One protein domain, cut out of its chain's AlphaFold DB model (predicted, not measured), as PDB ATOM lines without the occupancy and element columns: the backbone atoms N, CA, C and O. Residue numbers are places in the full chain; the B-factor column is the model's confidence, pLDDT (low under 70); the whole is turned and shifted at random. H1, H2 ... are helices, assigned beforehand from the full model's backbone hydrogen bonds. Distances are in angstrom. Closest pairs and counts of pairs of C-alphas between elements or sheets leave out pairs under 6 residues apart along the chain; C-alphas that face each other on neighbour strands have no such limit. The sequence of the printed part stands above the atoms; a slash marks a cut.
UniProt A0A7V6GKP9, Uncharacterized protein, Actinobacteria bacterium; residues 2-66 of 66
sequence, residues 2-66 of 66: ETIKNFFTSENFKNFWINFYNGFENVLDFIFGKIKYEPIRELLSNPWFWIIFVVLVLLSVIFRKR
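Overview. This is residues 2 to 66 of the 66 residues of an uncharacterized protein of Actinobacteria bacterium (UniProt A0A7V6GKP9). A long straight helix, H2, makes the bar of a lopsided T; the short H3 folds back along its last part as a helical hairpin, and H4 then leaves H2 about perpendicular as the stem, with residues 51 to 66 sticking out free. The small H1 sits off the beginning of H2, away from the other helices. The printed part has 65 residues with four named helices, in the order H1, H2, H3, H4, and no named strand; the class is all helix. The whole is only just extended, close to loose, with a radius of gyration of the C-alphas of 16.2 A, and it is flat, spanning 49 by 38 by 13 A.

Along the chain. H1 is residues 2 to 5, 5.0 A from first to last C-alpha, and begins at C-alpha 2 at (105.020, 303.995, 174.860). H2 is residues 10 to 32, the longest helix, and runs 32.2 A from C-alpha 10 at (117.355, 296.824, 179.446) to C-alpha 32 at (121.380, 300.473, 211.165). H3 is residues 38 to 45, 10.2 A long. H4 is residues 47 to 63, 24.7 A long, and ends at C-alpha 63 at (107.332, 274.757, 200.511).

Arrangement. H1 is apart from H2, from H3 and from H4. H2 touches H3 with residues 25 to 32 alone, and the closest C-alphas, those of Leu 28 and Ser 45, are 4.9 A apart. These two form a helical hairpin, with lines at a steep tilt of 39 degrees, running opposite ways. H2 touches H4 with residues 21 to 28 alone, and H4 touches H2 with residue 47 alone. The closest C-alphas there are those of Glu 25 and Pro 47, 5.9 A apart, and the lines are about perpendicular, at 78 degrees. H3 and H4 are close but not clearly touching, with the closest C-alphas, those of Leu 43 and Phe 49, 6.8 A apart; they run the same way at a steep tilt of 61 degrees. In H2, H3 and H4 every O i to N i+4 pair is within hydrogen-bond range, while H1 is too short for such a pair and has 1 O i to N i+3 pair, within range.

Size, cuts and confidence. The two C-alphas farthest apart, those of Glu 2 and Tyr 37, are 49.3 A apart. Residues 8 to 15, of which 10 to 15 belong to H2, stand free, and so do residues 51 to 66, of which 51 to 63 belong to H4. The printed part has no cut and ends at residue 66, the chain's last residue. The links H1 to H2, H2 to H3 and H3 to H4 are tight. The mean pLDDT of the printed part is 85.6, and this model's confidence is under 70 at residues 2 to 8 and 65 to 66.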
ATOM      1  N   GLU A   2     103.564 303.896 175.097       59.06
ATOM      2  CA  GLU A   2     105.020 303.995 174.860       59.06
ATOM      3  C   GLU A   2     105.859 304.137 176.138       59.06
ATOM      4  O   GLU A   2     106.916 303.527 176.242       59.06
ATOM      5  N   THR A   3     105.366 304.850 177.154       58.19
ATOM      6  CA  THR A   3     106.072 305.054 178.435       58.19
ATOM      7  C   THR A   3     106.340 303.747 179.180       58.19
ATOM      8  O   THR A   3     107.402 303.575 179.762       58.19
ATOM      9  N   ILE A   4     105.395 302.800 179.120       61.25
ATOM     10  CA  ILE A   4     105.537 301.469 179.728       61.25
ATOM     11  C   ILE A   4     106.533 300.639 178.912       61.25
ATOM     12  O   ILE A   4     107.383 299.965 179.478       61.25
ATOM     13  N   LYS A   5     106.487 300.737 177.578       59.62
ATOM     14  CA  LYS A   5     107.390 300.007 176.677       59.62
ATOM     15  C   LYS A   5     108.847 300.460 176.832       59.62
ATOM     16  O   LYS A   5     109.739 299.620 176.873       59.62
ATOM     17  N   ASN A   6     109.060 301.761 177.017       62.00
ATOM     18  CA  ASN A   6     110.364 302.344 177.330       62.00
ATOM     19  C   ASN A   6     110.799 302.077 178.778       62.00
ATOM     20  O   ASN A   6     111.956 302.282 179.097       62.00
ATOM     21  N   PHE A   7     109.925 301.625 179.676       60.44
ATOM     22  CA  PHE A   7     110.332 301.242 181.033       60.44
ATOM     23  C   PHE A   7     111.025 299.868 181.054       60.44
ATOM     24  O   PHE A   7     111.908 299.627 181.871       60.44
ATOM     25  N   PHE A   8     110.652 298.982 180.123       62.47
ATOM     26  CA  PHE A   8     111.196 297.625 179.997       62.47
ATOM     27  C   PHE A   8     112.447 297.522 179.114       62.47
ATOM     28  O   PHE A   8     112.956 296.420 178.907       62.47
ATOM     29  N   THR A   9     112.976 298.631 178.592       79.12
ATOM     30  CA  THR A   9     114.296 298.612 177.954       79.12
ATOM     31  C   THR A   9     115.347 298.206 178.985       79.12
ATOM     32  O   THR A   9     115.323 298.667 180.127       79.12
ATOM     33  N   SER A  10     116.290 297.355 178.579       74.62
ATOM     34  CA  SER A  10     117.355 296.824 179.446       74.62
ATOM     35  C   SER A  10     118.118 297.923 180.195       74.62
ATOM     36  O   SER A  10     118.496 297.745 181.351       74.62
ATOM     37  N   GLU A  11     118.293 299.074 179.554       79.06
ATOM     38  CA  GLU A  11     118.977 300.242 180.102       79.06
ATOM     39  C   GLU A  11     118.196 300.904 181.249       79.06
ATOM     40  O   GLU A  11     118.750 301.175 182.314       79.06
ATOM     41  N   ASN A  12     116.880 301.068 181.085       80.44
ATOM     42  CA  ASN A  12     116.015 301.635 182.118       80.44
ATOM     43  C   ASN A  12     115.794 300.664 183.273       80.44
ATOM     44  O   ASN A  12     115.775 301.091 184.425       80.44
ATOM     45  N   PHE A  13     115.733 299.361 182.994       82.12
ATOM     46  CA  PHE A  13     115.694 298.345 184.042       82.12
ATOM     47  C   PHE A  13     116.987 298.326 184.866       82.12
ATOM     48  O   PHE A  13     116.940 298.267 186.094       82.12
ATOM     49  N   LYS A  14     118.150 298.445 184.213       85.38
ATOM     50  CA  LYS A  14     119.445 298.533 184.899       85.38
ATOM     51  C   LYS A  14     119.528 299.783 185.775       85.38
ATOM     52  O   LYS A  14     119.895 299.675 186.941       85.38
ATOM     53  N   ASN A  15     119.143 300.942 185.245       87.44
ATOM     54  CA  ASN A  15     119.133 302.193 186.007       87.44
ATOM     55  C   ASN A  15     118.139 302.143 187.171       87.44
ATOM     56  O   ASN A  15     118.464 302.581 188.273       87.44
ATOM     57  N   PHE A  16     116.958 301.559 186.962       87.19
ATOM     58  CA  PHE A  16     115.987 301.323 188.026       87.19
ATOM     59  C   PHE A  16     116.573 300.437 189.127       87.19
ATOM     60  O   PHE A  16     116.480 300.787 190.299       87.19
ATOM     61  N   TRP A  17     117.220 299.329 188.758       85.50
ATOM     62  CA  TRP A  17     117.816 298.405 189.719       85.50
ATOM     63  C   TRP A  17     118.954 299.041 190.518       85.50
ATOM     64  O   TRP A  17     119.011 298.874 191.731       85.50
ATOM     65  N   ILE A  18     119.824 299.813 189.860       89.56
ATOM     66  CA  ILE A  18     120.905 300.554 190.524       89.56
ATOM     67  C   ILE A  18     120.323 301.578 191.501       89.56
ATOM     68  O   ILE A  18     120.731 301.625 192.657       89.56
ATOM     69  N   ASN A  19     119.337 302.366 191.069       91.69
ATOM     70  CA  ASN A  19     118.703 303.365 191.928       91.69
ATOM     71  C   ASN A  19     117.969 302.720 193.108       91.69
ATOM     72  O   ASN A  19     118.035 303.235 194.221       91.69
ATOM     73  N   PHE A  20     117.305 301.586 192.882       90.19
ATOM     74  CA  PHE A  20     116.664 300.811 193.937       90.19
ATOM     75  C   PHE A  20     117.692 300.271 194.933       90.19
ATOM     76  O   PHE A  20     117.510 300.449 196.133       90.19
ATOM     77  N   TYR A  21     118.780 299.667 194.448       89.88
ATOM     78  CA  TYR A  21     119.845 299.130 195.293       89.88
ATOM     79  C   TYR A  21     120.493 300.231 196.138       89.88
ATOM     80  O   TYR A  21     120.548 300.105 197.356       89.88
ATOM     81  N   ASN A  22     120.881 301.348 195.516       92.38
ATOM     82  CA  ASN A  22     121.470 302.490 196.215       92.38
ATOM     83  C   ASN A  22     120.483 303.107 197.218       92.38
ATOM     84  O   ASN A  22     120.857 303.497 198.320       92.38
ATOM     85  N   GLY A  23     119.202 303.214 196.851       92.62
ATOM     86  CA  GLY A  23     118.159 303.689 197.759       92.62
ATOM     87  C   GLY A  23     117.987 302.763 198.962       92.62
ATOM     88  O   GLY A  23     117.877 303.234 200.091       92.62
ATOM     89  N   PHE A  24     118.013 301.453 198.728       91.75
ATOM     90  CA  PHE A  24     117.902 300.444 199.771       91.75
ATOM     91  C   PHE A  24     119.110 300.463 200.713       91.75
ATOM     92  O   PHE A  24     118.919 300.509 201.923       91.75
ATOM     93  N   GLU A  25     120.330 300.533 200.180       93.06
ATOM     94  CA  GLU A  25     121.566 300.677 200.960       93.06
ATOM     95  C   GLU A  25     121.527 301.921 201.859       93.06
ATOM     96  O   GLU A  25     121.724 301.816 203.067       93.06
ATOM     97  N   ASN A  26     121.129 303.077 201.318       93.12
ATOM     98  CA  ASN A  26     120.980 304.303 202.107       93.12
ATOM     99  C   ASN A  26     119.944 304.169 203.237       93.12
ATOM    100  O   ASN A  26     120.137 304.714 204.325       93.12
ATOM    101  N   VAL A  27     118.833 303.466 202.998       92.88
ATOM    102  CA  VAL A  27     117.823 303.200 204.035       92.88
ATOM    103  C   VAL A  27     118.404 302.307 205.128       92.88
ATOM    104  O   VAL A  27     118.200 302.583 206.312       92.88
ATOM    105  N   LEU A  28     119.145 301.264 204.749       92.06
ATOM    106  CA  LEU A  28     119.791 300.369 205.703       92.06
ATOM    107  C   LEU A  28     120.829 301.109 206.544       92.06
ATOM    108  O   LEU A  28     120.788 301.004 207.766       92.06
ATOM    109  N   ASP A  29     121.673 301.938 205.938       91.00
ATOM    110  CA  ASP A  29     122.643 302.753 206.670       91.00
ATOM    111  C   ASP A  29     121.984 303.810 207.555       91.00
ATOM    112  O   ASP A  29     122.443 304.069 208.669       91.00
ATOM    113  N   PHE A  30     120.863 304.386 207.127       92.50
ATOM    114  CA  PHE A  30     120.120 305.320 207.964       92.50
ATOM    115  C   PHE A  30     119.547 304.647 209.223       92.50
ATOM    116  O   PHE A  30     119.594 305.229 210.314       92.50
ATOM    117  N   ILE A  31     119.016 303.428 209.084       91.56
ATOM    118  CA  ILE A  31     118.384 302.675 210.178       91.56
ATOM    119  C   ILE A  31     119.442 302.019 211.078       91.56
ATOM    120  O   ILE A  31     119.367 302.123 212.304       91.56
ATOM    121  N   PHE A  32     120.430 301.353 210.482       92.00
ATOM    122  CA  PHE A  32     121.380 300.473 211.165       92.00
ATOM    123  C   PHE A  32     122.772 301.086 211.342       92.00
ATOM    124  O   PHE A  32     123.496 300.678 212.250       92.00
ATOM    125  N   GLY A  33     123.140 302.127 210.592       85.25
ATOM    126  CA  GLY A  33     124.468 302.756 210.668       85.25
ATOM    127  C   GLY A  33     124.795 303.387 212.028       85.25
ATOM    128  O   GLY A  33     125.964 303.538 212.386       85.25
ATOM    129  N   LYS A  34     123.776 303.693 212.843       89.50
ATOM    130  CA  LYS A  34     123.936 304.208 214.219       89.50
ATOM    131  C   LYS A  34     124.222 303.120 215.261       89.50
ATOM    132  O   LYS A  34     124.420 303.440 216.436       89.50
ATOM    133  N   ILE A  35     124.226 301.844 214.872       91.00
ATOM    134  CA  ILE A  35     124.536 300.738 215.777       91.00
ATOM    135  C   ILE A  35     126.014 300.814 216.175       91.00
ATOM    136  O   ILE A  35     126.905 300.854 215.333       91.00
ATOM    137  N   LYS A  36     126.274 300.822 217.488       87.06
ATOM    138  CA  LYS A  36     127.639 300.890 218.040       87.06
ATOM    139  C   LYS A  36     128.427 299.595 217.857       87.06
ATOM    140  O   LYS A  36     129.647 299.633 217.784       87.06
ATOM    141  N   TYR A  37     127.736 298.457 217.850       91.19
ATOM    142  CA  TYR A  37     128.372 297.157 217.697       91.19
ATOM    143  C   TYR A  37     128.610 296.865 216.217       91.19
ATOM    144  O   TYR A  37     127.684 296.553 215.467       91.19
ATOM    145  N   GLU A  38     129.868 296.991 215.825       87.94
ATOM    146  CA  GLU A  38     130.324 296.954 214.439       87.94
ATOM    147  C   GLU A  38     129.916 295.682 213.672       87.94
ATOM    148  O   GLU A  38     129.338 295.836 212.598       87.94
ATOM    149  N   PRO A  39     130.022 294.455 214.224       89.50
ATOM    150  CA  PRO A  39     129.627 293.252 213.483       89.50
ATOM    151  C   PRO A  39     128.134 293.191 213.130       89.50
ATOM    152  O   PRO A  39     127.758 292.752 212.045       89.50
ATOM    153  N   ILE A  40     127.255 293.636 214.038       89.69
ATOM    154  CA  ILE A  40     125.806 293.662 213.771       89.69
ATOM    155  C   ILE A  40     125.476 294.787 212.792       89.69
ATOM    156  O   ILE A  40     124.630 294.599 211.921       89.69
ATOM    157  N   ARG A  41     126.145 295.940 212.916       90.50
ATOM    158  CA  ARG A  41     125.993 297.044 211.968       90.50
ATOM    159  C   ARG A  41     126.340 296.587 210.557       90.50
ATOM    160  O   ARG A  41     125.514 296.751 209.675       90.50
ATOM    161  N   GLU A  42     127.502 295.970 210.358       89.50
ATOM    162  CA  GLU A  42     127.929 295.476 209.044       89.50
ATOM    163  C   GLU A  42     126.948 294.460 208.460       89.50
ATOM    164  O   GLU A  42     126.607 294.537 207.282       89.50
ATOM    165  N   LEU A  43     126.441 293.538 209.283       90.56
ATOM    166  CA  LEU A  43     125.470 292.547 208.830       90.56
ATOM    167  C   LEU A  43     124.135 293.184 208.413       90.56
ATOM    168  O   LEU A  43     123.593 292.836 207.367       90.56
ATOM    169  N   LEU A  44     123.597 294.099 209.227       89.88
ATOM    170  CA  LEU A  44     122.277 294.700 209.001       89.88
ATOM    171  C   LEU A  44     122.297 295.824 207.959       89.88
ATOM    172  O   LEU A  44     121.292 296.012 207.273       89.88
ATOM    173  N   SER A  45     123.422 296.530 207.818       90.56
ATOM    174  CA  SER A  45     123.654 297.493 206.738       90.56
ATOM    175  C   SER A  45     123.870 296.810 205.387       90.56
ATOM    176  O   SER A  45     123.701 297.454 204.359       90.56
ATOM    177  N   ASN A  46     124.207 295.514 205.349       90.56
ATOM    178  CA  ASN A  46     124.455 294.803 204.098       90.56
ATOM    179  C   ASN A  46     123.143 294.513 203.332       90.56
ATOM    180  O   ASN A  46     122.329 293.700 203.786       90.56
ATOM    181  N   PRO A  47     122.950 295.074 202.122       90.00
ATOM    182  CA  PRO A  47     121.758 294.825 201.310       90.00
ATOM    183  C   PRO A  47     121.543 293.348 200.958       90.00
ATOM    184  O   PRO A  47     120.407 292.866 200.914       90.00
ATOM    185  N   TRP A  48     122.626 292.599 200.739       90.19
ATOM    186  CA  TRP A  48     122.563 291.192 200.341       90.19
ATOM    187  C   TRP A  48     122.004 290.289 201.430       90.19
ATOM    188  O   TRP A  48     121.289 289.337 201.111       90.19
ATOM    189  N   PHE A  49     122.280 290.597 202.700       92.94
ATOM    190  CA  PHE A  49     121.729 289.849 203.829       92.94
ATOM    191  C   PHE A  49     120.196 289.819 203.758       92.94
ATOM    192  O   PHE A  49     119.583 288.752 203.825       92.94
ATOM    193  N   TRP A  50     119.582 290.977 203.516       91.75
ATOM    194  CA  TRP A  50     118.131 291.108 203.411       91.75
ATOM    195  C   TRP A  50     117.560 290.465 202.149       91.75
ATOM    196  O   TRP A  50     116.514 289.823 202.223       91.75
ATOM    197  N   ILE A  51     118.245 290.573 201.007       90.38
ATOM    198  CA  ILE A  51     117.825 289.900 199.766       90.38
ATOM    199  C   ILE A  51     117.772 288.381 199.981       90.38
ATOM    200  O   ILE A  51     116.762 287.746 199.670       90.38
ATOM    201  N   ILE A  52     118.827 287.801 200.560       92.75
ATOM    202  CA  ILE A  52     118.888 286.364 200.864       92.75
ATOM    203  C   ILE A  52     117.795 285.987 201.867       92.75
ATOM    204  O   ILE A  52     117.093 284.997 201.663       92.75
ATOM    205  N   PHE A  53     117.604 286.788 202.917       92.94
ATOM    206  CA  PHE A  53     116.560 286.555 203.912       92.94
ATOM    207  C   PHE A  53     115.161 286.518 203.282       92.94
ATOM    208  O   PHE A  53     114.395 285.587 203.536       92.94
ATOM    209  N   VAL A  54     114.843 287.467 202.396       92.25
ATOM    210  CA  VAL A  54     113.573 287.487 201.652       92.25
ATOM    211  C   VAL A  54     113.415 286.231 200.794       92.25
ATOM    212  O   VAL A  54     112.348 285.617 200.813       92.25
ATOM    213  N   VAL A  55     114.465 285.802 200.085       93.38
ATOM    214  CA  VAL A  55     114.435 284.565 199.287       93.38
ATOM    215  C   VAL A  55     114.150 283.349 200.169       93.38
ATOM    216  O   VAL A  55     113.279 282.548 199.833       93.38
ATOM    217  N   LEU A  56     114.816 283.222 201.317       95.12
ATOM    218  CA  LEU A  56     114.583 282.122 202.257       95.12
ATOM    219  C   LEU A  56     113.145 282.117 202.791       95.12
ATOM    220  O   LEU A  56     112.511 281.061 202.843       95.12
ATOM    221  N   VAL A  57     112.599 283.289 203.132       93.38
ATOM    222  CA  VAL A  57     111.200 283.423 203.563       93.38
ATOM    223  C   VAL A  57     110.250 282.999 202.443       93.38
ATOM    224  O   VAL A  57     109.349 282.195 202.686       93.38
ATOM    225  N   LEU A  58     110.464 283.458 201.208       93.12
ATOM    226  CA  LEU A  58     109.640 283.065 200.061       93.12
ATOM    227  C   LEU A  58     109.685 281.555 199.816       93.12
ATOM    228  O   LEU A  58     108.634 280.937 199.651       93.12
ATOM    229  N   LEU A  59     110.875 280.949 199.861       93.25
ATOM    230  CA  LEU A  59     111.024 279.498 199.757       93.25
ATOM    231  C   LEU A  59     110.238 278.795 200.865       93.25
ATOM    232  O   LEU A  59     109.457 277.893 200.572       93.25
ATOM    233  N   SER A  60     110.356 279.248 202.116       92.62
ATOM    234  CA  SER A  60     109.613 278.653 203.233       92.62
ATOM    235  C   SER A  60     108.092 278.720 203.029       92.62
ATOM    236  O   SER A  60     107.393 277.744 203.293       92.62
ATOM    237  N   VAL A  61     107.572 279.826 202.486       91.44
ATOM    238  CA  VAL A  61     106.143 279.997 202.184       91.44
ATOM    239  C   VAL A  61     105.696 279.079 201.044       91.44
ATOM    240  O   VAL A  61     104.617 278.491 201.126       91.44
ATOM    241  N   ILE A  62     106.517 278.930 200.000       91.06
ATOM    242  CA  ILE A  62     106.228 278.048 198.860       91.06
ATOM    243  C   ILE A  62     106.207 276.582 199.307       91.06
ATOM    244  O   ILE A  62     105.259 275.862 198.992       91.06
ATOM    245  N   PHE A  63     107.219 276.145 200.061       89.81
ATOM    246  CA  PHE A  63     107.332 274.757 200.511       89.81
ATOM    247  C   PHE A  63     106.334 274.395 201.611       89.81
ATOM    248  O   PHE A  63     105.919 273.249 201.675       89.81
ATOM    249  N   ARG A  64     105.874 275.350 202.428       82.00
ATOM    250  CA  ARG A  64     104.854 275.097 203.462       82.00
ATOM    251  C   ARG A  64     103.476 274.723 202.896       82.00
ATOM    252  O   ARG A  64     102.646 274.201 203.634       82.00
ATOM    253  N   LYS A  65     103.197 275.039 201.627       65.25
ATOM    254  CA  LYS A  65     101.917 274.733 200.962       65.25
ATOM    255  C   LYS A  65     101.912 273.412 200.176       65.25
ATOM    256  O   LYS A  65     100.865 273.082 199.623       65.25
ATOM    257  N   ARG A  66     103.036 272.698 200.090       55.06
ATOM    258  CA  ARG A  66     103.107 271.335 199.539       55.06
ATOM    259  C   ARG A  66     103.226 270.329 200.671       55.06
ATOM    260  O   ARG A  66     102.700 269.216 200.474       55.06
TER     261      ARG A  66